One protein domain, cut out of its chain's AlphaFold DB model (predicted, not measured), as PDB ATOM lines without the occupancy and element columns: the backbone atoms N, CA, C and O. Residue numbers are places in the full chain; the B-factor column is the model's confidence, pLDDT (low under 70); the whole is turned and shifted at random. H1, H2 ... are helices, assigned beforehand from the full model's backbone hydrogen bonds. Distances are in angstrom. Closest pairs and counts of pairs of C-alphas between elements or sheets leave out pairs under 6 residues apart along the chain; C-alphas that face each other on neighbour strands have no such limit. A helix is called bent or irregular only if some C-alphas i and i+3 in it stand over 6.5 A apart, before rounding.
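What this domain is: This is residues 5 to 169 and 220 to 246 of the 246 residues of the protein "FA_desaturase domain-containing protein" of Heligmosomoides polygyrus (UniProt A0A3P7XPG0). Three long helices, H4, H5 and H6, make an open triangular frame: H4 and H6 cross, and H5 joins their far ends. Beyond the crossing, H9 runs across the first turns of kinked H4 and the last of H6, with short helices H2, H3, H7 and H8 at that end. The 192 printed residues, class all helix, have nine named helices, H1 to H9 in order, and no named strand; the whole is compact, with radius of gyration of the C-alphas 18.9 A and spans of 51, 43 and 40 A.

How they stand to each other: Begin with H4, residues 52 to 83, irregular with C-alphas 53 and 56 8.0 A apart. Its residues 63 to 67 touch H6, residues 117 to 143, about perpendicular at 79 degrees; the closest C-alphas, Pro 64 and Phe 133, are 4.5 A apart. H5, residues 87 to 112, irregular with C-alphas 91 and 94 7.5 A apart, touches H4, closest at C-alphas Asn 82 and Arg 90, 4.7 A. H5 and H6, a helical hairpin, only just touch, with 3 pairs of C-alphas within 8 A, closest Leu 111 and Arg 120, 5.4 A. H9, residues 223 to 245, touches H4, closest at C-alphas Pro 53 and Ala 238, 4.0 A. H2, residues 34 to 38, only just touches H9, with 3 pairs of C-alphas within 8 A, closest Pro 34 and Ile 237, 6.3 A. H3, residues 43 to 49, is close but not clearly touching H9. H1, residues 5 to 14, is near H4. H7, residues 154 to 157, and H8, residues 159 to 166, only just touch, with 3 pairs of C-alphas within 8 A, only at the corner. Each O i to N i+4 pair is within hydrogen-bond range in H1, H3, H8 and H9, against 0 of 1 in H2, with 2 of 2 O i to N i+3, 15 of 28 in H4, 20 of 22 in H5 and 22 of 23 in H6.

Where its parts are: Find C-alpha 52 at (24.559, 24.717, 50.444); H4 runs 36.2 A to C-alpha 83 at (5.010, -2.116, 36.066). H5 is 38.0 A long, H6 38.4 A and H9 33.0 A.

The domain as a whole: Residues 170 to 219 are not printed; C-alphas 169 and 220 are 4.6 A apart across the cut. The link from H1 to H2 is long. Residues 5 and 246 have pLDDT under 70.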
ATOM      1  N   SER A   5       2.023  14.615  34.244       62.38
ATOM      2  CA  SER A   5       0.719  14.287  34.848       62.38
ATOM      3  C   SER A   5       0.823  13.630  36.229       62.38
ATOM      4  O   SER A   5       0.135  14.061  37.145       62.38
ATOM      5  N   PHE A   6       1.684  12.627  36.420       71.31
ATOM      6  CA  PHE A   6       1.783  11.938  37.709       71.31
ATOM      7  C   PHE A   6       2.433  12.798  38.791       71.31
ATOM      8  O   PHE A   6       1.855  12.946  39.861       71.31
ATOM      9  N   GLN A   7       3.608  13.373  38.521       74.88
ATOM     10  CA  GLN A   7       4.312  14.215  39.492       74.88
ATOM     11  C   GLN A   7       3.440  15.406  39.896       74.88
ATOM     12  O   GLN A   7       3.252  15.646  41.082       74.88
ATOM     13  N   HIS A   8       2.809  16.057  38.920       80.38
ATOM     14  CA  HIS A   8       1.857  17.138  39.142       80.38
ATOM     15  C   HIS A   8       0.633  16.693  39.957       80.38
ATOM     16  O   HIS A   8       0.230  17.375  40.894       80.38
ATOM     17  N   ASN A   9       0.052  15.524  39.659       84.12
ATOM     18  CA  ASN A   9      -1.093  15.003  40.412       84.12
ATOM     19  C   ASN A   9      -0.719  14.618  41.851       84.12
ATOM     20  O   ASN A   9      -1.479  14.904  42.775       84.12
ATOM     21  N   THR A  10       0.436  13.980  42.050       85.31
ATOM     22  CA  THR A  10       0.965  13.654  43.381       85.31
ATOM     23  C   THR A  10       1.235  14.930  44.165       85.31
ATOM     24  O   THR A  10       0.841  15.024  45.325       85.31
ATOM     25  N   HIS A  11       1.825  15.929  43.510       90.19
ATOM     26  CA  HIS A  11       2.045  17.244  44.080       90.19
ATOM     27  C   HIS A  11       0.723  17.880  44.532       90.19
ATOM     28  O   HIS A  11       0.592  18.215  45.699       90.19
ATOM     29  N   HIS A  12      -0.318  17.921  43.697       91.31
ATOM     30  CA  HIS A  12      -1.637  18.418  44.117       91.31
ATOM     31  C   HIS A  12      -2.266  17.633  45.273       91.31
ATOM     32  O   HIS A  12      -2.963  18.212  46.109       91.31
ATOM     33  N   ALA A  13      -2.047  16.320  45.332       90.94
ATOM     34  CA  ALA A  13      -2.577  15.486  46.404       90.94
ATOM     35  C   ALA A  13      -1.864  15.719  47.748       90.94
ATOM     36  O   ALA A  13      -2.483  15.541  48.797       90.94
ATOM     37  N   ALA A  14      -0.584  16.102  47.721       92.56
ATOM     38  CA  ALA A  14       0.286  16.123  48.893       92.56
ATOM     39  C   ALA A  14       1.240  17.337  48.948       92.56
ATOM     40  O   ALA A  14       2.351  17.215  49.458       92.56
ATOM     41  N   THR A  15       0.817  18.500  48.449       93.31
ATOM     42  CA  THR A  15       1.618  19.730  48.302       93.31
ATOM     43  C   THR A  15       2.440  20.058  49.557       93.31
ATOM     44  O   THR A  15       1.877  20.181  50.646       93.31
ATOM     45  N   ASN A  16       3.757  20.238  49.410       94.06
ATOM     46  CA  ASN A  16       4.742  20.504  50.471       94.06
ATOM     47  C   ASN A  16       4.721  19.518  51.662       94.06
ATOM     48  O   ASN A  16       5.162  19.863  52.767       94.06
ATOM     49  N   LEU A  17       4.250  18.283  51.471       94.00
ATOM     50  CA  LEU A  17       4.432  17.224  52.460       94.00
ATOM     51  C   LEU A  17       5.763  16.514  52.251       94.00
ATOM     52  O   LEU A  17       6.043  15.955  51.191       94.00
ATOM     53  N   ILE A  18       6.575  16.507  53.303       92.69
ATOM     54  CA  ILE A  18       7.860  15.812  53.338       92.69
ATOM     55  C   ILE A  18       7.619  14.328  53.031       92.69
ATOM     56  O   ILE A  18       6.680  13.732  53.552       92.69
ATOM     57  N   ASP A  19       8.463  13.765  52.163       86.75
ATOM     58  CA  ASP A  19       8.431  12.383  51.654       86.75
ATOM     59  C   ASP A  19       7.269  12.019  50.708       86.75
ATOM     60  O   ASP A  19       7.320  10.963  50.077       86.75
ATOM     61  N   HIS A  20       6.265  12.888  50.541       87.38
ATOM     62  CA  HIS A  20       5.146  12.670  49.614       87.38
ATOM     63  C   HIS A  20       5.165  13.605  48.402       87.38
ATOM     64  O   HIS A  20       4.717  13.209  47.328       87.38
ATOM     65  N   ASP A  21       5.701  14.815  48.559       89.69
ATOM     66  CA  ASP A  21       5.851  15.783  47.479       89.69
ATOM     67  C   ASP A  21       7.251  15.702  46.852       89.69
ATOM     68  O   ASP A  21       8.266  16.005  47.485       89.69
ATOM     69  N   GLY A  22       7.311  15.296  45.583       82.31
ATOM     70  CA  GLY A  22       8.556  15.253  44.819       82.31
ATOM     71  C   GLY A  22       9.108  16.641  44.482       82.31
ATOM     72  O   GLY A  22      10.319  16.780  44.308       82.31
ATOM     73  N   ASP A  23       8.262  17.674  44.443       84.38
ATOM     74  CA  ASP A  23       8.644  19.007  43.962       84.38
ATOM     75  C   ASP A  23       9.547  19.754  44.951       84.38
ATOM     76  O   ASP A  23      10.350  20.598  44.549       84.38
ATOM     77  N   ILE A  24       9.500  19.387  46.236       86.88
ATOM     78  CA  ILE A  24      10.402  19.926  47.266       86.88
ATOM     79  C   ILE A  24      11.731  19.164  47.369       86.88
ATOM     80  O   ILE A  24      12.623  19.569  48.117       86.88
ATOM     81  N   ASN A  25      11.904  18.071  46.619       85.75
ATOM     82  CA  ASN A  25      13.123  17.269  46.623       85.75
ATOM     83  C   ASN A  25      14.142  17.799  45.597       85.75
ATOM     84  O   ASN A  25      14.291  17.260  44.502       85.75
ATOM     85  N   LEU A  26      14.865  18.857  45.974       86.69
ATOM     86  CA  LEU A  26      15.839  19.532  45.102       86.69
ATOM     87  C   LEU A  26      17.309  19.188  45.408       86.69
ATOM     88  O   LEU A  26      18.233  19.753  44.807       86.69
ATOM     89  N   VAL A  27      17.548  18.255  46.334       87.94
ATOM     90  CA  VAL A  27      18.900  17.774  46.637       87.94
ATOM     91  C   VAL A  27      19.476  16.986  45.452       87.94
ATOM     92  O   VAL A  27      18.735  16.325  44.727       87.94
ATOM     93  N   PRO A  28      20.803  17.020  45.241       87.00
ATOM     94  CA  PRO A  28      21.817  17.651  46.088       87.00
ATOM     95  C   PRO A  28      22.047  19.149  45.821       87.00
ATOM     96  O   PRO A  28      22.902  19.736  46.469       87.00
ATOM     97  N   VAL A  29      21.337  19.794  44.891       86.81
ATOM     98  CA  VAL A  29      21.663  21.175  44.468       86.81
ATOM     99  C   VAL A  29      21.120  22.233  45.435       86.81
ATOM    100  O   VAL A  29      21.828  23.189  45.767       86.81
ATOM    101  N   ILE A  30      19.877  22.057  45.886       91.31
ATOM    102  CA  ILE A  30      19.176  22.951  46.814       91.31
ATOM    103  C   ILE A  30      18.604  22.111  47.959       91.31
ATOM    104  O   ILE A  30      18.034  21.048  47.729       91.31
ATOM    105  N   ALA A  31      18.744  22.595  49.189       93.69
ATOM    106  CA  ALA A  31      18.097  22.032  50.368       93.69
ATOM    107  C   ALA A  31      16.972  22.978  50.812       93.69
ATOM    108  O   ALA A  31      17.234  24.140  51.137       93.69
ATOM    109  N   LEU A  32      15.731  22.484  50.824       92.25
ATOM    110  CA  LEU A  32      14.544  23.278  51.176       92.25
ATOM    111  C   LEU A  32      14.071  23.031  52.609       92.25
ATOM    112  O   LEU A  32      13.440  23.910  53.204       92.25
ATOM    113  N   ILE A  33      14.390  21.858  53.162       93.38
ATOM    114  CA  ILE A  33      14.030  21.459  54.524       93.38
ATOM    115  C   ILE A  33      15.268  21.029  55.325       93.38
ATOM    116  O   ILE A  33      16.236  20.532  54.750       93.38
ATOM    117  N   PRO A  34      15.263  21.141  56.667       92.06
ATOM    118  CA  PRO A  34      16.410  20.730  57.485       92.06
ATOM    119  C   PRO A  34      16.808  19.258  57.291       92.06
ATOM    120  O   PRO A  34      17.995  18.924  57.311       92.06
ATOM    121  N   GLY A  35      15.821  18.384  57.058       90.75
ATOM    122  CA  GLY A  35      16.032  16.956  56.806       90.75
ATOM    123  C   GLY A  35      16.887  16.667  55.568       90.75
ATOM    124  O   GLY A  35      17.637  15.688  55.562       90.75
ATOM    125  N   ASP A  36      16.876  17.552  54.566       92.56
ATOM    126  CA  ASP A  36      17.673  17.399  53.346       92.56
ATOM    127  C   ASP A  36      19.169  17.339  53.640       92.56
ATOM    128  O   ASP A  36      19.898  16.547  53.046       92.56
ATOM    129  N   LEU A  37      19.633  18.106  54.629       91.69
ATOM    130  CA  LEU A  37      21.042  18.160  55.013       91.69
ATOM    131  C   LEU A  37      21.568  16.800  55.494       91.69
ATOM    132  O   LEU A  37      22.777  16.563  55.480       91.69
ATOM    133  N   ALA A  38      20.699  15.897  55.959       90.44
ATOM    134  CA  ALA A  38      21.058  14.537  56.369       90.44
ATOM    135  C   ALA A  38      21.147  13.539  55.201       90.44
ATOM    136  O   ALA A  38      21.668  12.435  55.380       90.44
ATOM    137  N   ARG A  39      20.679  13.920  54.007       89.06
ATOM    138  CA  ARG A  39      20.634  13.050  52.824       89.06
ATOM    139  C   ARG A  39      21.948  13.034  52.040       89.06
ATOM    140  O   ARG A  39      22.185  12.074  51.319       89.06
ATOM    141  N   PHE A  40      22.825  14.018  52.252       88.56
ATOM    142  CA  PHE A  40      24.152  14.116  51.631       88.56
ATOM    143  C   PHE A  40      25.133  13.092  52.230       88.56
ATOM    144  O   PHE A  40      25.870  13.382  53.178       88.56
ATOM    145  N   LYS A  41      25.132  11.867  51.700       88.25
ATOM    146  CA  LYS A  41      25.905  10.731  52.224       88.25
ATOM    147  C   LYS A  41      27.138  10.424  51.377       88.25
ATOM    148  O   LYS A  41      28.178  10.070  51.940       88.25
ATOM    149  N   GLN A  42      27.039  10.576  50.058       90.75
ATOM    150  CA  GLN A  42      28.110  10.243  49.119       90.75
ATOM    151  C   GLN A  42      29.240  11.288  49.136       90.75
ATOM    152  O   GLN A  42      28.996  12.444  49.482       90.75
ATOM    153  N   PRO A  43      30.482  10.940  48.740       91.19
ATOM    154  CA  PRO A  43      31.601  11.889  48.731       91.19
ATOM    155  C   PRO A  43      31.326  13.164  47.922       91.19
ATOM    156  O   PRO A  43      31.618  14.264  48.389       91.19
ATOM    157  N   VAL A  44      30.707  13.027  46.743       90.75
ATOM    158  CA  VAL A  44      30.322  14.169  45.897       90.75
ATOM    159  C   VAL A  44      29.237  15.025  46.552       90.75
ATOM    160  O   VAL A  44      29.316  16.248  46.531       90.75
ATOM    161  N   GLU A  45      28.265  14.407  47.220       90.56
ATOM    162  CA  GLU A  45      27.204  15.112  47.943       90.56
ATOM    163  C   GLU A  45      27.782  15.879  49.137       90.56
ATOM    164  O   GLU A  45      27.489  17.054  49.324       90.56
ATOM    165  N   LYS A  46      28.684  15.264  49.908       89.31
ATOM    166  CA  LYS A  46      29.395  15.944  51.002       89.31
ATOM    167  C   LYS A  46      30.235  17.123  50.507       89.31
ATOM    168  O   LYS A  46      30.399  18.099  51.233       89.31
ATOM    169  N   PHE A  47      30.769  17.047  49.288       91.25
ATOM    170  CA  PHE A  47      31.425  18.187  48.655       91.25
ATOM    171  C   PHE A  47      30.419  19.294  48.314       91.25
ATOM    172  O   PHE A  47      30.656  20.445  48.674       91.25
ATOM    173  N   ILE A  48      29.274  18.953  47.711       90.88
ATOM    174  CA  ILE A  48      28.198  19.909  47.399       90.88
ATOM    175  C   ILE A  48      27.641  20.569  48.671       90.88
ATOM    176  O   ILE A  48      27.372  21.768  48.670       90.88
ATOM    177  N   LEU A  49      27.553  19.836  49.787       91.50
ATOM    178  CA  LEU A  49      27.097  20.354  51.081       91.50
ATOM    179  C   LEU A  49      27.894  21.587  51.547       91.50
ATOM    180  O   LEU A  49      27.336  22.447  52.221       91.50
ATOM    181  N   LYS A  50      29.166  21.730  51.141       91.62
ATOM    182  CA  LYS A  50      29.988  22.923  51.434       91.62
ATOM    183  C   LYS A  50      29.467  24.197  50.761       91.62
ATOM    184  O   LYS A  50      29.770  25.295  51.219       91.62
ATOM    185  N   PHE A  51      28.691  24.052  49.688       93.38
ATOM    186  CA  PHE A  51      28.107  25.154  48.926       93.38
ATOM    187  C   PHE A  51      26.666  25.465  49.342       93.38
ATOM    188  O   PHE A  51      26.245  26.607  49.187       93.38
ATOM    189  N   VAL A  52      25.939  24.516  49.946       94.44
ATOM    190  CA  VAL A  52      24.559  24.717  50.444       94.44
ATOM    191  C   VAL A  52      24.408  25.957  51.350       94.44
ATOM    192  O   VAL A  52      23.427  26.680  51.186       94.44
ATOM    193  N   PRO A  53      25.370  26.314  52.228       95.44
ATOM    194  CA  PRO A  53      25.387  27.598  52.940       95.44
ATOM    195  C   PRO A  53      25.247  28.877  52.096       95.44
ATOM    196  O   PRO A  53      25.000  29.948  52.649       95.44
ATOM    197  N   TYR A  54      25.434  28.790  50.782       95.12
ATOM    198  CA  TYR A  54      25.369  29.901  49.832       95.12
ATOM    199  C   TYR A  54      24.227  29.738  48.821       95.12
ATOM    200  O   TYR A  54      24.148  30.505  47.866       95.12
ATOM    201  N   GLN A  55      23.326  28.769  49.019       94.75
ATOM    202  CA  GLN A  55      22.270  28.450  48.055       94.75
ATOM    203  C   GLN A  55      21.350  29.619  47.709       94.75
ATOM    204  O   GLN A  55      20.954  29.757  46.559       94.75
ATOM    205  N   HIS A  56      21.089  30.521  48.654       94.56
ATOM    206  CA  HIS A  56      20.319  31.740  48.412       94.56
ATOM    207  C   HIS A  56      21.000  32.694  47.408       94.56
ATOM    208  O   HIS A  56      20.313  33.463  46.749       94.56
ATOM    209  N   LEU A  57      22.328  32.626  47.236       94.50
ATOM    210  CA  LEU A  57      23.068  33.463  46.280       94.50
ATOM    211  C   LEU A  57      23.025  32.909  44.853       94.50
ATOM    212  O   LEU A  57      23.049  33.677  43.894       94.50
ATOM    213  N   TYR A  58      22.975  31.583  44.699       93.88
ATOM    214  CA  TYR A  58      23.002  30.934  43.385       93.88
ATOM    215  C   TYR A  58      21.644  30.382  42.934       93.88
ATOM    216  O   TYR A  58      21.507  29.980  41.780       93.88
ATOM    217  N   TYR A  59      20.632  30.380  43.803       92.94
ATOM    218  CA  TYR A  59      19.318  29.779  43.565       92.94
ATOM    219  C   TYR A  59      18.695  30.173  42.223       92.94
ATOM    220  O   TYR A  59      18.341  29.306  41.424       92.94
ATOM    221  N   THR A  60      18.628  31.467  41.915       92.69
ATOM    222  CA  THR A  60      18.025  31.941  40.661       92.69
ATOM    223  C   THR A  60      18.754  31.415  39.425       92.69
ATOM    224  O   THR A  60      18.110  31.078  38.433       92.69
ATOM    225  N   PHE A  61      20.077  31.246  39.499       91.75
ATOM    226  CA  PHE A  61      20.876  30.665  38.418       91.75
ATOM    227  C   PHE A  61      20.716  29.144  38.293       91.75
ATOM    228  O   PHE A  61      21.092  28.584  37.267       91.75
ATOM    229  N   THR A  62      20.132  28.471  39.291       91.06
ATOM    230  CA  THR A  62      19.831  27.028  39.230       91.06
ATOM    231  C   THR A  62      18.465  26.709  38.636       91.06
ATOM    232  O   THR A  62      18.273  25.596  38.157       91.06
ATOM    233  N   LEU A  63      17.535  27.669  38.577       91.12
ATOM    234  CA  LEU A  63      16.202  27.470  37.985       91.12
ATOM    235  C   LEU A  63      16.231  26.923  36.538       91.12
ATOM    236  O   LEU A  63      15.417  26.054  36.215       91.12
ATOM    237  N   PRO A  64      17.173  27.334  35.661       90.56
ATOM    238  CA  PRO A  64      17.309  26.734  34.334       90.56
ATOM    239  C   PRO A  64      17.671  25.236  34.341       90.56
ATOM    240  O   PRO A  64      17.441  24.545  33.349       90.56
ATOM    241  N   LEU A  65      18.240  24.726  35.440       86.69
ATOM    242  CA  LEU A  65      18.690  23.336  35.582       86.69
ATOM    243  C   LEU A  65      17.575  22.383  36.042       86.69
ATOM    244  O   LEU A  65      17.777  21.167  36.020       86.69
ATOM    245  N   LEU A  66      16.395  22.893  36.420       83.94
ATOM    246  CA  LEU A  66      15.268  22.042  36.821       83.94
ATOM    247  C   LEU A  66      14.699  21.239  35.646       83.94
ATOM    248  O   LEU A  66      14.296  20.093  35.828       83.94
ATOM    249  N   ARG A  67      14.733  21.774  34.420       84.50
ATOM    250  CA  ARG A  67      14.189  21.084  33.243       84.50
ATOM    251  C   ARG A  67      14.868  19.746  32.938       84.50
ATOM    252  O   ARG A  67      14.129  18.783  32.731       84.50
ATOM    253  N   PRO A  68      16.209  19.626  32.898       82.31
ATOM    254  CA  PRO A  68      16.863  18.323  32.792       82.31
ATOM    255  C   PRO A  68      16.423  17.334  33.878       82.31
ATOM    256  O   PRO A  68      16.167  16.173  33.562       82.31
ATOM    257  N   SER A  69      16.284  17.798  35.126       81.81
ATOM    258  CA  SER A  69      15.829  16.965  36.246       81.81
ATOM    259  C   SER A  69      14.411  16.441  36.011       81.81
ATOM    260  O   SER A  69      14.216  15.228  35.938       81.81
ATOM    261  N   TRP A  70      13.438  17.329  35.786       80.56
ATOM    262  CA  TRP A  70      12.044  16.940  35.552       80.56
ATOM    263  C   TRP A  70      11.879  16.086  34.297       80.56
ATOM    264  O   TRP A  70      11.216  15.060  34.338       80.56
ATOM    265  N   THR A  71      12.562  16.425  33.201       84.19
ATOM    266  CA  THR A  71      12.515  15.622  31.967       84.19
ATOM    267  C   THR A  71      13.030  14.200  32.204       84.19
ATOM    268  O   THR A  71      12.451  13.243  31.693       84.19
ATOM    269  N   THR A  72      14.099  14.048  32.992       84.25
ATOM    270  CA  THR A  72      14.641  12.731  33.350       84.25
ATOM    271  C   THR A  72      13.648  11.949  34.204       84.25
ATOM    272  O   THR A  72      13.364  10.798  33.888       84.25
ATOM    273  N   GLN A  73      13.069  12.581  35.229       81.56
ATOM    274  CA  GLN A  73      12.054  11.962  36.087       81.56
ATOM    275  C   GLN A  73      10.841  11.501  35.271       81.56
ATOM    276  O   GLN A  73      10.431  10.343  35.365       81.56
ATOM    277  N   SER A  74      10.337  12.347  34.376       82.38
ATOM    278  CA  SER A  74       9.236  11.997  33.484       82.38
ATOM    279  C   SER A  74       9.562  10.830  32.554       82.38
ATOM    280  O   SER A  74       8.733   9.941  32.378       82.38
ATOM    281  N   LEU A  75      10.765  10.795  31.967       87.50
ATOM    282  CA  LEU A  75      11.200   9.667  31.139       87.50
ATOM    283  C   LEU A  75      11.242   8.378  31.964       87.50
ATOM    284  O   LEU A  75      10.678   7.368  31.546       87.50
ATOM    285  N   THR A  76      11.859   8.417  33.148       87.31
ATOM    286  CA  THR A  76      11.920   7.243  34.030       87.31
ATOM    287  C   THR A  76      10.531   6.750  34.421       87.31
ATOM    288  O   THR A  76      10.303   5.543  34.434       87.31
ATOM    289  N   TRP A  77       9.588   7.665  34.658       85.88
ATOM    290  CA  TRP A  77       8.209   7.334  34.987       85.88
ATOM    291  C   TRP A  77       7.482   6.657  33.824       85.88
ATOM    292  O   TRP A  77       7.009   5.534  33.976       85.88
ATOM    293  N   VAL A  78       7.442   7.300  32.651       89.19
ATOM    294  CA  VAL A  78       6.683   6.822  31.481       89.19
ATOM    295  C   VAL A  78       7.113   5.410  31.065       89.19
ATOM    296  O   VAL A  78       6.281   4.588  30.681       89.19
ATOM    297  N   PHE A  79       8.401   5.076  31.185       89.31
ATOM    298  CA  PHE A  79       8.882   3.721  30.893       89.31
ATOM    299  C   PHE A  79       8.649   2.716  32.036       89.31
ATOM    300  O   PHE A  79       8.569   1.514  31.772       89.31
ATOM    301  N   ALA A  80       8.463   3.181  33.274       90.94
ATOM    302  CA  ALA A  80       8.099   2.360  34.431       90.94
ATOM    303  C   ALA A  80       6.582   2.103  34.563       90.94
ATOM    304  O   ALA A  80       6.171   1.225  35.326       90.94
ATOM    305  N   GLU A  81       5.728   2.806  33.812       88.94
ATOM    306  CA  GLU A  81       4.265   2.665  33.915       88.94
ATOM    307  C   GLU A  81       3.756   1.250  33.644       88.94
ATOM    308  O   GLU A  81       2.773   0.825  34.252       88.94
ATOM    309  N   ASN A  82       4.450   0.492  32.790       91.06
ATOM    310  CA  ASN A  82       4.134  -0.908  32.499       91.06
ATOM    311  C   ASN A  82       4.112  -1.784  33.767       91.06
ATOM    312  O   ASN A  82       3.352  -2.751  33.837       91.06
ATOM    313  N   SER A  83       4.916  -1.430  34.774       92.38
ATOM    314  CA  SER A  83       5.010  -2.116  36.066       92.38
ATOM    315  C   SER A  83       4.272  -1.400  37.201       92.38
ATOM    316  O   SER A  83       4.388  -1.817  38.349       92.38
ATOM    317  N   SER A  84       3.520  -0.331  36.914       89.62
ATOM    318  CA  SER A  84       2.796   0.418  37.946       89.62
ATOM    319  C   SER A  84       1.786  -0.464  38.676       89.62
ATOM    320  O   SER A  84       1.147  -1.313  38.055       89.62
ATOM    321  N   GLU A  85       1.568  -0.231  39.971       89.81
ATOM    322  CA  GLU A  85       0.543  -0.921  40.766       89.81
ATOM    323  C   GLU A  85      -0.877  -0.570  40.289       89.81
ATOM    324  O   GLU A  85      -1.772  -1.425  40.247       89.81
ATOM    325  N   TYR A  86      -1.079   0.661  39.809       87.81
ATOM    326  CA  TYR A  86      -2.383   1.136  39.359       87.81
ATOM    327  C   TYR A  86      -2.661   0.735  37.908       87.81
ATOM    328  O   TYR A  86      -1.927   1.059  36.974       87.81
ATOM    329  N   ARG A  87      -3.806   0.074  37.699       91.06
ATOM    330  CA  ARG A  87      -4.234  -0.433  36.383       91.06
ATOM    331  C   ARG A  87      -4.351   0.660  35.314       91.06
ATOM    332  O   ARG A  87      -4.154   0.363  34.139       91.06
ATOM    333  N   VAL A  88      -4.701   1.889  35.702       88.75
ATOM    334  CA  VAL A  88      -4.885   3.005  34.762       88.75
ATOM    335  C   VAL A  88      -3.585   3.358  34.035       88.75
ATOM    336  O   VAL A  88      -3.616   3.468  32.812       88.75
ATOM    337  N   TYR A  89      -2.454   3.416  34.747       89.75
ATOM    338  CA  TYR A  89      -1.148   3.720  34.155       89.75
ATOM    339  C   TYR A  89      -0.694   2.591  33.228       89.75
ATOM    340  O   TYR A  89      -0.396   2.837  32.066       89.75
ATOM    341  N   ARG A  90      -0.804   1.325  33.661       92.50
ATOM    342  CA  ARG A  90      -0.479   0.174  32.791       92.50
ATOM    343  C   ARG A  90      -1.278   0.166  31.485       92.50
ATOM    344  O   ARG A  90      -0.750  -0.192  30.440       92.50
ATOM    345  N   ARG A  91      -2.562   0.547  31.533       93.06
ATOM    346  CA  ARG A  91      -3.431   0.605  30.344       93.06
ATOM    347  C   ARG A  91      -3.016   1.720  29.379       93.06
ATOM    348  O   ARG A  91      -3.172   1.550  28.173       93.06
ATOM    349  N   ASN A  92      -2.540   2.844  29.904       90.88
ATOM    350  CA  ASN A  92      -2.203   4.022  29.113       90.88
ATOM    351  C   ASN A  92      -0.735   4.036  28.646       90.88
ATOM    352  O   ASN A  92      -0.440   4.727  27.672       90.88
ATOM    353  N   ALA A  93       0.141   3.236  29.264       92.00
ATOM    354  CA  ALA A  93       1.592   3.246  29.068       92.00
ATOM    355  C   ALA A  93       2.035   3.282  27.596       92.00
ATOM    356  O   ALA A  93       2.843   4.124  27.210       92.00
ATOM    357  N   LEU A  94       1.476   2.418  26.737       93.88
ATOM    358  CA  LEU A  94       1.842   2.391  25.315       93.88
ATOM    359  C   LEU A  94       1.491   3.705  24.600       93.88
ATOM    360  O   LEU A  94       2.268   4.189  23.774       93.88
ATOM    361  N   THR A  95       0.335   4.290  24.913       93.69
ATOM    362  CA  THR A  95      -0.097   5.576  24.354       93.69
ATOM    363  C   THR A  95       0.824   6.696  24.824       93.69
ATOM    364  O   THR A  95       1.287   7.479  23.996       93.69
ATOM    365  N   GLU A  96       1.137   6.753  26.121       91.25
ATOM    366  CA  GLU A  96       2.032   7.771  26.687       91.25
ATOM    367  C   GLU A  96       3.443   7.673  26.091       91.25
ATOM    368  O   GLU A  96       3.980   8.670  25.604       91.25
ATOM    369  N   GLN A  97       4.002   6.463  26.009       93.69
ATOM    370  CA  GLN A  97       5.303   6.196  25.392       93.69
ATOM    371  C   GLN A  97       5.322   6.572  23.908       93.69
ATOM    372  O   GLN A  97       6.261   7.217  23.444       93.69
ATOM    373  N   THR A  98       4.278   6.216  23.156       94.62
ATOM    374  CA  THR A  98       4.188   6.524  21.719       94.62
ATOM    375  C   THR A  98       4.102   8.026  21.475       94.62
ATOM    376  O   THR A  98       4.835   8.556  20.641       94.62
ATOM    377  N   LEU A  99       3.252   8.734  22.223       94.31
ATOM    378  CA  LEU A  99       3.125  10.187  22.113       94.31
ATOM    379  C   LEU A  99       4.410  10.903  22.547       94.31
ATOM    380  O   LEU A  99       4.794  11.892  21.921       94.31
ATOM    381  N   LEU A 100       5.109  10.390  23.562       91.62
ATOM    382  CA  LEU A 100       6.402  10.915  23.995       91.62
ATOM    383  C   LEU A 100       7.487  10.721  22.927       91.62
ATOM    384  O   LEU A 100       8.214  11.664  22.613       91.62
ATOM    385  N   MET A 101       7.576   9.532  22.327       93.12
ATOM    386  CA  MET A 101       8.503   9.266  21.221       93.12
ATOM    387  C   MET A 101       8.186  10.142  20.007       93.12
ATOM    388  O   MET A 101       9.096  10.733  19.431       93.12
ATOM    389  N   ALA A 102       6.907  10.285  19.651       95.81
ATOM    390  CA  ALA A 102       6.473  11.164  18.571       95.81
ATOM    391  C   ALA A 102       6.833  12.633  18.853       95.81
ATOM    392  O   ALA A 102       7.321  13.328  17.962       95.81
ATOM    393  N   HIS A 103       6.664  13.095  20.096       93.50
ATOM    394  CA  HIS A 103       7.073  14.432  20.520       93.50
ATOM    395  C   HIS A 103       8.581  14.653  20.336       93.50
ATOM    396  O   HIS A 103       8.982  15.646  19.729       93.50
ATOM    397  N   TRP A 104       9.423  13.729  20.804       92.50
ATOM    398  CA  TRP A 104      10.875  13.857  20.652       92.50
ATOM    399  C   TRP A 104      11.333  13.723  19.200       92.50
ATOM    400  O   TRP A 104      12.200  14.481  18.775       92.50
ATOM    401  N   ALA A 105      10.720  12.840  18.410       96.50
ATOM    402  CA  ALA A 105      10.975  12.750  16.975       96.50
ATOM    403  C   ALA A 105      10.640  14.070  16.262       96.50
ATOM    404  O   ALA A 105      11.420  14.545  15.438       96.50
ATOM    405  N   TRP A 106       9.524  14.705  16.630       96.62
ATOM    406  CA  TRP A 106       9.141  16.019  16.120       96.62
ATOM    407  C   TRP A 106      10.147  17.110  16.506       96.62
ATOM    408  O   TRP A 106      10.570  17.881  15.647       96.62
ATOM    409  N   VAL A 107      10.592  17.153  17.767       94.38
ATOM    410  CA  VAL A 107      11.632  18.095  18.218       94.38
ATOM    411  C   VAL A 107      12.937  17.879  17.446       94.38
ATOM    412  O   VAL A 107      13.527  18.840  16.955       94.38
ATOM    413  N   LEU A 108      13.381  16.630  17.281       96.06
ATOM    414  CA  LEU A 108      14.594  16.304  16.527       96.06
ATOM    415  C   LEU A 108      14.472  16.680  15.047       96.06
ATOM    416  O   LEU A 108      15.434  17.188  14.474       96.06
ATOM    417  N   LEU A 109      13.296  16.499  14.442       97.44
ATOM    418  CA  LEU A 109      13.016  16.948  13.079       97.44
ATOM    419  C   LEU A 109      13.090  18.477  12.970       97.44
ATOM    420  O   LEU A 109      13.762  18.986  12.076       97.44
ATOM    421  N   GLN A 110      12.469  19.217  13.894       96.69
ATOM    422  CA  GLN A 110      12.558  20.682  13.933       96.69
ATOM    423  C   GLN A 110      14.011  21.159  14.033       96.69
ATOM    424  O   GLN A 110      14.406  22.075  13.315       96.69
ATOM    425  N   LEU A 111      14.823  20.512  14.877       97.50
ATOM    426  CA  LEU A 111      16.252  20.805  14.966       97.50
ATOM    427  C   LEU A 111      16.970  20.461  13.657       97.50
ATOM    428  O   LEU A 111      17.750  21.262  13.157       97.50
ATOM    429  N   TYR A 112      16.698  19.304  13.059       97.06
ATOM    430  CA  TYR A 112      17.315  18.899  11.795       97.06
ATOM    431  C   TYR A 112      17.061  19.901  10.655       97.06
ATOM    432  O   TYR A 112      17.954  20.138   9.845       97.06
ATOM    433  N   LEU A 113      15.890  20.540  10.624       97.50
ATOM    434  CA  LEU A 113      15.543  21.556   9.625       97.50
ATOM    435  C   LEU A 113      16.297  22.891   9.800       97.50
ATOM    436  O   LEU A 113      16.260  23.730   8.902       97.50
ATOM    437  N   LEU A 114      17.006  23.100  10.916       97.75
ATOM    438  CA  LEU A 114      17.838  24.289  11.119       97.75
ATOM    439  C   LEU A 114      19.164  24.192  10.334       97.75
ATOM    440  O   LEU A 114      19.745  23.103  10.229       97.75
ATOM    441  N   PRO A 115      19.688  25.329   9.834       97.25
ATOM    442  CA  PRO A 115      20.711  25.361   8.783       97.25
ATOM    443  C   PRO A 115      22.116  24.914   9.213       97.25
ATOM    444  O   PRO A 115      22.911  24.525   8.363       97.25
ATOM    445  N   SER A 116      22.456  24.956  10.506       97.81
ATOM    446  CA  SER A 116      23.782  24.555  10.993       97.81
ATOM    447  C   SER A 116      23.721  23.857  12.349       97.81
ATOM    448  O   SER A 116      22.807  24.084  13.144       97.81
ATOM    449  N   MET A 117      24.735  23.041  12.652       97.44
ATOM    450  CA  MET A 117      24.844  22.372  13.953       97.44
ATOM    451  C   MET A 117      24.936  23.370  15.119       97.44
ATOM    452  O   MET A 117      24.325  23.156  16.162       97.44
ATOM    453  N   SER A 118      25.642  24.490  14.937       97.94
ATOM    454  CA  SER A 118      25.747  25.530  15.967       97.94
ATOM    455  C   SER A 118      24.390  26.156  16.287       97.94
ATOM    456  O   SER A 118      24.049  26.297  17.459       97.94
ATOM    457  N   ILE A 119      23.579  26.457  15.265       97.75
ATOM    458  CA  ILE A 119      22.228  27.006  15.444       97.75
ATOM    459  C   ILE A 119      21.315  25.986  16.130       97.75
ATOM    460  O   ILE A 119      20.551  26.364  17.012       97.75
ATOM    461  N   ARG A 120      21.426  24.693  15.793       97.88
ATOM    462  CA  ARG A 120      20.663  23.615  16.450       97.88
ATOM    463  C   ARG A 120      20.927  23.553  17.947       97.88
ATOM    464  O   ARG A 120      19.983  23.561  18.734       97.88
ATOM    465  N   ILE A 121      22.205  23.519  18.329       96.62
ATOM    466  CA  ILE A 121      22.628  23.453  19.733       96.62
ATOM    467  C   ILE A 121      22.180  24.712  20.478       96.62
ATOM    468  O   ILE A 121      21.566  24.607  21.536       96.62
ATOM    469  N   MET A 122      22.431  25.892  19.904       97.12
ATOM    470  CA  MET A 122      22.031  27.182  20.473       97.12
ATOM    471  C   MET A 122      20.520  27.273  20.689       97.12
ATOM    472  O   MET A 122      20.073  27.597  21.787       97.12
ATOM    473  N   TYR A 123      19.729  26.965  19.659       96.12
ATOM    474  CA  TYR A 123      18.271  27.015  19.727       96.12
ATOM    475  C   TYR A 123      17.737  26.066  20.798       96.12
ATOM    476  O   TYR A 123      16.933  26.477  21.636       96.12
ATOM    477  N   PHE A 124      18.215  24.816  20.815       94.88
ATOM    478  CA  PHE A 124      17.798  23.845  21.818       94.88
ATOM    479  C   PHE A 124      18.167  24.311  23.230       94.88
ATOM    480  O   PHE A 124      17.292  24.371  24.091       94.88
ATOM    481  N   ALA A 125      19.420  24.713  23.458       93.50
ATOM    482  CA  ALA A 125      19.895  25.152  24.766       93.50
ATOM    483  C   ALA A 125      19.114  26.368  25.286       93.50
ATOM    484  O   ALA A 125      18.589  26.324  26.397       93.50
ATOM    485  N   VAL A 126      18.968  27.423  24.477       94.56
ATOM    486  CA  VAL A 126      18.218  28.628  24.867       94.56
ATOM    487  C   VAL A 126      16.753  28.289  25.130       94.56
ATOM    488  O   VAL A 126      16.210  28.709  26.148       94.56
ATOM    489  N   SER A 127      16.124  27.486  24.264       93.00
ATOM    490  CA  SER A 127      14.733  27.059  24.441       93.00
ATOM    491  C   SER A 127      14.531  26.302  25.756       93.00
ATOM    492  O   SER A 127      13.619  26.633  26.514       93.00
ATOM    493  N   GLN A 128      15.393  25.324  26.061       91.19
ATOM    494  CA  GLN A 128      15.271  24.529  27.284       91.19
ATOM    495  C   GLN A 128      15.545  25.365  28.539       91.19
ATOM    496  O   GLN A 128      14.750  25.318  29.477       91.19
ATOM    497  N   LEU A 129      16.628  26.147  28.551       91.56
ATOM    498  CA  LEU A 129      17.044  26.929  29.719       91.56
ATOM    499  C   LEU A 129      16.064  28.065  30.025       91.56
ATOM    500  O   LEU A 129      15.693  28.248  31.182       91.56
ATOM    501  N   LEU A 130      15.597  28.790  29.003       92.50
ATOM    502  CA  LEU A 130      14.628  29.872  29.184       92.50
ATOM    503  C   LEU A 130      13.259  29.330  29.602       92.50
ATOM    504  O   LEU A 130      12.656  29.845  30.540       92.50
ATOM    505  N   SER A 131      12.780  28.264  28.950       89.69
ATOM    506  CA  SER A 131      11.524  27.613  29.340       89.69
ATOM    507  C   SER A 131      11.590  27.107  30.781       89.69
ATOM    508  O   SER A 131      10.646  27.326  31.537       89.69
ATOM    509  N   SER A 132      12.704  26.480  31.172       90.25
ATOM    510  CA  SER A 132      12.932  26.035  32.548       90.25
ATOM    511  C   SER A 132      12.900  27.200  33.516       90.25
ATOM    512  O   SER A 132      12.183  27.132  34.498       90.25
ATOM    513  N   PHE A 133      13.639  28.274  33.229       91.62
ATOM    514  CA  PHE A 133      13.690  29.452  34.086       91.62
ATOM    515  C   PHE A 133      12.292  30.015  34.353       91.62
ATOM    516  O   PHE A 133      11.934  30.225  35.507       91.62
ATOM    517  N   LEU A 134      11.488  30.201  33.302       89.94
ATOM    518  CA  LEU A 134      10.149  30.777  33.419       89.94
ATOM    519  C   LEU A 134       9.198  29.881  34.226       89.94
ATOM    520  O   LEU A 134       8.569  30.367  35.163       89.94
ATOM    521  N   ILE A 135       9.110  28.584  33.907       86.56
ATOM    522  CA  ILE A 135       8.217  27.657  34.629       86.56
ATOM    523  C   ILE A 135       8.698  27.460  36.069       86.56
ATOM    524  O   ILE A 135       7.898  27.536  36.998       86.56
ATOM    525  N   ALA A 136       9.997  27.233  36.264       88.25
ATOM    526  CA  ALA A 136      10.576  27.041  37.585       88.25
ATOM    527  C   ALA A 136      10.298  28.240  38.481       88.25
ATOM    528  O   ALA A 136       9.928  28.057  39.635       88.25
ATOM    529  N   TYR A 137      10.421  29.459  37.955       87.19
ATOM    530  CA  TYR A 137      10.128  30.655  38.728       87.19
ATOM    531  C   TYR A 137       8.658  30.708  39.166       87.19
ATOM    532  O   TYR A 137       8.393  30.967  40.335       87.19
ATOM    533  N   VAL A 138       7.710  30.409  38.266       85.50
ATOM    534  CA  VAL A 138       6.273  30.344  38.599       85.50
ATOM    535  C   VAL A 138       6.005  29.346  39.722       85.50
ATOM    536  O   VAL A 138       5.378  29.696  40.717       85.50
ATOM    537  N   VAL A 139       6.477  28.108  39.561       83.81
ATOM    538  CA  VAL A 139       6.184  27.007  40.492       83.81
ATOM    539  C   VAL A 139       6.846  27.257  41.843       83.81
ATOM    540  O   VAL A 139       6.217  27.157  42.892       83.81
ATOM    541  N   THR A 140       8.121  27.640  41.832       87.69
ATOM    542  CA  THR A 140       8.865  27.829  43.077       87.69
ATOM    543  C   THR A 140       8.392  29.042  43.867       87.69
ATOM    544  O   THR A 140       8.352  28.960  45.091       87.69
ATOM    545  N   PHE A 141       7.966  30.131  43.213       90.56
ATOM    546  CA  PHE A 141       7.438  31.310  43.905       90.56
ATOM    547  C   PHE A 141       6.330  30.943  44.897       90.56
ATOM    548  O   PHE A 141       6.342  31.388  46.044       90.56
ATOM    549  N   SER A 142       5.394  30.110  44.452       90.25
ATOM    550  CA  SER A 142       4.185  29.784  45.198       90.25
ATOM    551  C   SER A 142       4.379  28.716  46.269       90.25
ATOM    552  O   SER A 142       3.586  28.653  47.210       90.25
ATOM    553  N   HIS A 143       5.435  27.907  46.151       91.25
ATOM    554  CA  HIS A 143       5.545  26.649  46.892       91.25
ATOM    555  C   HIS A 143       6.783  26.581  47.778       91.25
ATOM    556  O   HIS A 143       6.773  25.893  48.797       91.25
ATOM    557  N   ASN A 144       7.858  27.304  47.456       90.56
ATOM    558  CA  ASN A 144       9.098  27.230  48.229       90.56
ATOM    559  C   ASN A 144       9.045  28.092  49.501       90.56
ATOM    560  O   ASN A 144       9.525  27.641  50.540       90.56
ATOM    561  N   SER A 145       8.418  29.271  49.473       89.19
ATOM    562  CA  SER A 145       8.362  30.212  50.610       89.19
ATOM    563  C   SER A 145       7.134  30.052  51.518       89.19
ATOM    564  O   SER A 145       6.613  31.028  52.061       89.19
ATOM    565  N   VAL A 146       6.639  28.825  51.643       93.69
ATOM    566  CA  VAL A 146       5.544  28.414  52.536       93.69
ATOM    567  C   VAL A 146       5.979  27.188  53.333       93.69
ATOM    568  O   VAL A 146       6.973  26.542  52.985       93.69
ATOM    569  N   ASP A 147       5.270  26.873  54.409       92.31
ATOM    570  CA  ASP A 147       5.678  25.806  55.318       92.31
ATOM    571  C   ASP A 147       5.665  24.427  54.642       92.31
ATOM    572  O   ASP A 147       4.823  24.122  53.796       92.31
ATOM    573  N   LYS A 148       6.627  23.586  55.036       94.06
ATOM    574  CA  LYS A 148       6.673  22.164  54.682       94.06
ATOM    575  C   LYS A 148       6.272  21.346  55.894       94.06
ATOM    576  O   LYS A 148       6.812  21.548  56.983       94.06
ATOM    577  N   TYR A 149       5.357  20.409  55.699       94.94
ATOM    578  CA  TYR A 149       4.767  19.637  56.787       94.94
ATOM    579  C   TYR A 149       5.225  18.177  56.737       94.94
ATOM    580  O   TYR A 149       5.458  17.644  55.655       94.94
ATOM    581  N   PRO A 150       5.364  17.497  57.886       94.19
ATOM    582  CA  PRO A 150       5.719  16.084  57.897       94.19
ATOM    583  C   PRO A 150       4.592  15.223  57.307       94.19
ATOM    584  O   PRO A 150       3.415  15.569  57.412       94.19
ATOM    585  N   ALA A 151       4.954  14.060  56.764       90.38
ATOM    586  CA  ALA A 151       4.039  13.070  56.188       90.38
ATOM    587  C   ALA A 151       2.860  12.669  57.095       90.38
ATOM    588  O   ALA A 151       1.791  12.317  56.615       90.38
ATOM    589  N   ASN A 152       3.032  12.723  58.418       92.12
ATOM    590  CA  ASN A 152       1.997  12.384  59.398       92.12
ATOM    591  C   ASN A 152       1.176  13.598  59.878       92.12
ATOM    592  O   ASN A 152       0.469  13.507  60.886       92.12
ATOM    593  N   SER A 153       1.282  14.746  59.201       94.06
ATOM    594  CA  SER A 153       0.536  15.956  59.548       94.06
ATOM    595  C   SER A 153      -0.974  15.739  59.446       94.06
ATOM    596  O   SER A 153      -1.485  15.177  58.477       94.06
ATOM    597  N   ARG A 154      -1.724  16.287  60.411       92.62
ATOM    598  CA  ARG A 154      -3.196  16.286  60.383       92.62
ATOM    599  C   ARG A 154      -3.777  17.080  59.208       92.62
ATOM    600  O   ARG A 154      -4.958  16.901  58.920       92.62
ATOM    601  N   LEU A 155      -2.981  17.920  58.535       90.88
ATOM    602  CA  LEU A 155      -3.406  18.647  57.333       90.88
ATOM    603  C   LEU A 155      -3.853  17.707  56.208       90.88
ATOM    604  O   LEU A 155      -4.771  18.057  55.477       90.88
ATOM    605  N   LEU A 156      -3.306  16.487  56.126       89.50
ATOM    606  CA  LEU A 156      -3.760  15.472  55.164       89.50
ATOM    607  C   LEU A 156      -5.246  15.112  55.304       89.50
ATOM    608  O   LEU A 156      -5.873  14.692  54.337       89.50
ATOM    609  N   ASN A 157      -5.831  15.305  56.489       93.00
ATOM    610  CA  ASN A 157      -7.242  15.014  56.735       93.00
ATOM    611  C   ASN A 157      -8.175  16.138  56.254       93.00
ATOM    612  O   ASN A 157      -9.393  15.985  56.321       93.00
ATOM    613  N   ASN A 158      -7.632  17.274  55.805       94.88
ATOM    614  CA  ASN A 158      -8.406  18.385  55.267       94.88
ATOM    615  C   ASN A 158      -7.706  18.959  54.033       94.88
ATOM    616  O   ASN A 158      -6.814  19.798  54.135       94.88
ATOM    617  N   PHE A 159      -8.171  18.527  52.861       94.25
ATOM    618  CA  PHE A 159      -7.619  18.934  51.574       94.25
ATOM    619  C   PHE A 159      -7.574  20.459  51.394       94.25
ATOM    620  O   PHE A 159      -6.562  20.981  50.942       94.25
ATOM    621  N   ALA A 160      -8.625  21.187  51.789       95.56
ATOM    622  CA  ALA A 160      -8.656  22.639  51.632       95.56
ATOM    623  C   ALA A 160      -7.587  23.323  52.495       95.56
ATOM    624  O   ALA A 160      -6.840  24.164  51.999       95.56
ATOM    625  N   CYS A 161      -7.465  22.919  53.764       96.00
ATOM    626  CA  CYS A 161      -6.415  23.434  54.639       96.00
ATOM    627  C   CYS A 161      -5.024  23.056  54.128       96.00
ATOM    628  O   CYS A 161      -4.141  23.899  54.162       96.00
ATOM    629  N   LEU A 162      -4.820  21.834  53.625       96.06
ATOM    630  CA  LEU A 162      -3.541  21.463  53.027       96.06
ATOM    631  C   LEU A 162      -3.142  22.497  51.970       96.06
ATOM    632  O   LEU A 162      -2.129  23.157  52.155       96.06
ATOM    633  N   GLN A 163      -3.981  22.726  50.953       96.12
ATOM    634  CA  GLN A 163      -3.639  23.650  49.866       96.12
ATOM    635  C   GLN A 163      -3.442  25.097  50.340       96.12
ATOM    636  O   GLN A 163      -2.530  25.769  49.866       96.12
ATOM    637  N   LEU A 164      -4.251  25.584  51.289       96.94
ATOM    638  CA  LEU A 164      -4.154  26.961  51.798       96.94
ATOM    639  C   LEU A 164      -2.881  27.226  52.612       96.94
ATOM    640  O   LEU A 164      -2.337  28.327  52.559       96.94
ATOM    641  N   PHE A 165      -2.401  26.235  53.366       96.31
ATOM    642  CA  PHE A 165      -1.199  26.372  54.193       96.31
ATOM    643  C   PHE A 165       0.095  26.094  53.421       96.31
ATOM    644  O   PHE A 165       1.168  26.515  53.853       96.31
ATOM    645  N   THR A 166       0.008  25.389  52.292       95.75
ATOM    646  CA  THR A 166       1.172  24.948  51.512       95.75
ATOM    647  C   THR A 166       1.290  25.598  50.146       95.75
ATOM    648  O   THR A 166       2.140  25.191  49.356       95.75
ATOM    649  N   THR A 167       0.485  26.619  49.866       95.50
ATOM    650  CA  THR A 167       0.492  27.317  48.579       95.50
ATOM    651  C   THR A 167       0.324  28.816  48.783       95.50
ATOM    652  O   THR A 167      -0.308  29.274  49.734       95.50
ATOM    653  N   ARG A 168       0.875  29.601  47.861       95.69
ATOM    654  CA  ARG A 168       0.766  31.058  47.840       95.69
ATOM    655  C   ARG A 168       0.421  31.578  46.457       95.69
ATOM    656  O   ARG A 168       0.914  31.076  45.450       95.69
ATOM    657  N   ASN A 169      -0.337  32.665  46.418       97.06
ATOM    658  CA  ASN A 169      -0.619  33.399  45.194       97.06
ATOM    659  C   ASN A 169       0.339  34.564  44.952       97.06
ATOM    660  O   ASN A 169       0.836  35.208  45.875       97.06
ATOM    661  N   VAL A 220      -0.930  35.811  49.797       97.00
ATOM    662  CA  VAL A 220      -0.745  36.538  48.538       97.00
ATOM    663  C   VAL A 220       0.279  37.648  48.712       97.00
ATOM    664  O   VAL A 220       0.167  38.459  49.627       97.00
ATOM    665  N   ASP A 221       1.242  37.709  47.798       96.56
ATOM    666  CA  ASP A 221       2.321  38.693  47.842       96.56
ATOM    667  C   ASP A 221       2.595  39.268  46.460       96.56
ATOM    668  O   ASP A 221       2.235  38.686  45.430       96.56
ATOM    669  N   ASP A 222       3.212  40.444  46.412       95.31
ATOM    670  CA  ASP A 222       3.818  40.919  45.176       95.31
ATOM    671  C   ASP A 222       5.094  40.129  44.850       95.31
ATOM    672  O   ASP A 222       5.592  39.302  45.624       95.31
ATOM    673  N   PHE A 223       5.625  40.395  43.661       91.69
ATOM    674  CA  PHE A 223       6.776  39.679  43.138       91.69
ATOM    675  C   PHE A 223       8.019  39.809  44.016       91.69
ATOM    676  O   PHE A 223       8.686  38.811  44.289       91.69
ATOM    677  N   PHE A 224       8.331  41.020  44.469       94.44
ATOM    678  CA  PHE A 224       9.551  41.274  45.224       94.44
ATOM    679  C   PHE A 224       9.450  40.693  46.630       94.44
ATOM    680  O   PHE A 224      10.402  40.068  47.095       94.44
ATOM    681  N   ALA A 225       8.289  40.835  47.273       95.94
ATOM    682  CA  ALA A 225       8.026  40.262  48.585       95.94
ATOM    683  C   ALA A 225       8.125  38.728  48.566       95.94
ATOM    684  O   ALA A 225       8.873  38.145  49.354       95.94
ATOM    685  N   GLY A 226       7.445  38.059  47.628       94.06
ATOM    686  CA  GLY A 226       7.507  36.600  47.540       94.06
ATOM    687  C   GLY A 226       8.890  36.081  47.128       94.06
ATOM    688  O   GLY A 226       9.353  35.072  47.663       94.06
ATOM    689  N   TYR A 227       9.618  36.791  46.259       94.06
ATOM    690  CA  TYR A 227      11.007  36.439  45.943       94.06
ATOM    691  C   TYR A 227      11.934  36.587  47.160       94.06
ATOM    692  O   TYR A 227      12.730  35.691  47.443       94.06
ATOM    693  N   ALA A 228      11.799  37.669  47.929       95.81
ATOM    694  CA  ALA A 228      12.562  37.865  49.158       95.81
ATOM    695  C   ALA A 228      12.279  36.760  50.188       95.81
ATOM    696  O   ALA A 228      13.205  36.256  50.820       95.81
ATOM    697  N   LEU A 229      11.022  36.326  50.315       95.88
ATOM    698  CA  LEU A 229      10.637  35.227  51.204       95.88
ATOM    699  C   LEU A 229      11.212  33.880  50.747       95.88
ATOM    700  O   LEU A 229      11.646  33.084  51.580       95.88
ATOM    701  N   ASN A 230      11.311  33.650  49.437       94.25
ATOM    702  CA  ASN A 230      12.012  32.494  48.876       94.25
ATOM    703  C   ASN A 230      13.498  32.485  49.237       94.25
ATOM    704  O   ASN A 230      14.014  31.488  49.747       94.25
ATOM    705  N   LEU A 231      14.186  33.611  49.040       95.44
ATOM    706  CA  LEU A 231      15.585  33.741  49.447       95.44
ATOM    707  C   LEU A 231      15.748  33.575  50.960       95.44
ATOM    708  O   LEU A 231      16.701  32.930  51.400       95.44
ATOM    709  N   LYS A 232      14.800  34.085  51.754       95.69
ATOM    710  CA  LYS A 232      14.826  33.958  53.211       95.69
ATOM    711  C   LYS A 232      14.688  32.509  53.672       95.69
ATOM    712  O   LYS A 232      15.433  32.083  54.551       95.69
ATOM    713  N   GLN A 233      13.798  31.730  53.055       94.56
ATOM    714  CA  GLN A 233      13.679  30.293  53.320       94.56
ATOM    715  C   GLN A 233      15.018  29.578  53.088       94.56
ATOM    716  O   GLN A 233      15.485  28.808  53.929       94.56
ATOM    717  N   LEU A 234      15.670  29.870  51.963       95.50
ATOM    718  CA  LEU A 234      16.959  29.287  51.600       95.50
ATOM    719  C   LEU A 234      18.098  29.726  52.528       95.50
ATOM    720  O   LEU A 234      18.980  28.923  52.845       95.50
ATOM    721  N   GLU A 235      18.076  30.982  52.978       95.75
ATOM    722  CA  GLU A 235      18.996  31.522  53.980       95.75
ATOM    723  C   GLU A 235      18.837  30.801  55.327       95.75
ATOM    724  O   GLU A 235      19.833  30.401  55.930       95.75
ATOM    725  N   ASN A 236      17.602  30.549  55.769       94.88
ATOM    726  CA  ASN A 236      17.334  29.821  57.012       94.88
ATOM    727  C   ASN A 236      17.949  28.410  56.980       94.88
ATOM    728  O   ASN A 236      18.617  27.999  57.930       94.88
ATOM    729  N   ILE A 237      17.804  27.685  55.865       94.94
ATOM    730  CA  ILE A 237      18.451  26.374  55.690       94.94
ATOM    731  C   ILE A 237      19.976  26.501  55.603       94.94
ATOM    732  O   ILE A 237      20.698  25.677  56.165       94.94
ATOM    733  N   ALA A 238      20.488  27.547  54.953       93.12
ATOM    734  CA  ALA A 238      21.922  27.800  54.866       93.12
ATOM    735  C   ALA A 238      22.574  28.012  56.246       93.12
ATOM    736  O   ALA A 238      23.687  27.534  56.470       93.12
ATOM    737  N   VAL A 239      21.889  28.675  57.186       94.31
ATOM    738  CA  VAL A 239      22.354  28.818  58.579       94.31
ATOM    739  C   VAL A 239      22.493  27.448  59.252       94.31
ATOM    740  O   VAL A 239      23.531  27.164  59.853       94.31
ATOM    741  N   LEU A 240      21.500  26.570  59.088       93.25
ATOM    742  CA  LEU A 240      21.543  25.204  59.621       93.25
ATOM    743  C   LEU A 240      22.654  24.365  58.974       93.25
ATOM    744  O   LEU A 240      23.326  23.592  59.656       93.25
ATOM    745  N   ALA A 241      22.891  24.540  57.671       91.38
ATOM    746  CA  ALA A 241      23.969  23.863  56.959       91.38
ATOM    747  C   ALA A 241      25.352  24.259  57.502       91.38
ATOM    748  O   ALA A 241      26.168  23.375  57.756       91.38
ATOM    749  N   LYS A 242      25.599  25.555  57.761       89.50
ATOM    750  CA  LYS A 242      26.867  26.040  58.348       89.50
ATOM    751  C   LYS A 242      27.147  25.420  59.713       89.50
ATOM    752  O   LYS A 242      28.275  25.014  59.973       89.50
ATOM    753  N   ALA A 243      26.123  25.317  60.561       86.62
ATOM    754  CA  ALA A 243      26.247  24.708  61.884       86.62
ATOM    755  C   ALA A 243      26.618  23.214  61.832       86.62
ATOM    756  O   ALA A 243      27.164  22.694  62.795       86.62
ATOM    757  N   LYS A 244      26.325  22.527  60.721       77.25
ATOM    758  CA  LYS A 244      26.635  21.104  60.517       77.25
ATOM    759  C   LYS A 244      28.011  20.859  59.886       77.25
ATOM    760  O   LYS A 244      28.556  19.767  60.026       77.25
ATOM    761  N   THR A 245      28.521  21.816  59.111       72.12
ATOM    762  CA  THR A 245      29.810  21.693  58.406       72.12
ATOM    763  C   THR A 245      31.010  22.168  59.219       72.12
ATOM    764  O   THR A 245      32.137  21.863  58.829       72.12
ATOM    765  N   ASN A 246      30.764  22.926  60.290       62.97
ATOM    766  CA  ASN A 246      31.757  23.313  61.295       62.97
ATOM    767  C   ASN A 246      31.849  22.248  62.388       62.97
ATOM    768  O   ASN A 246      32.972  22.050  62.896       62.97
TER     769      ASN A 246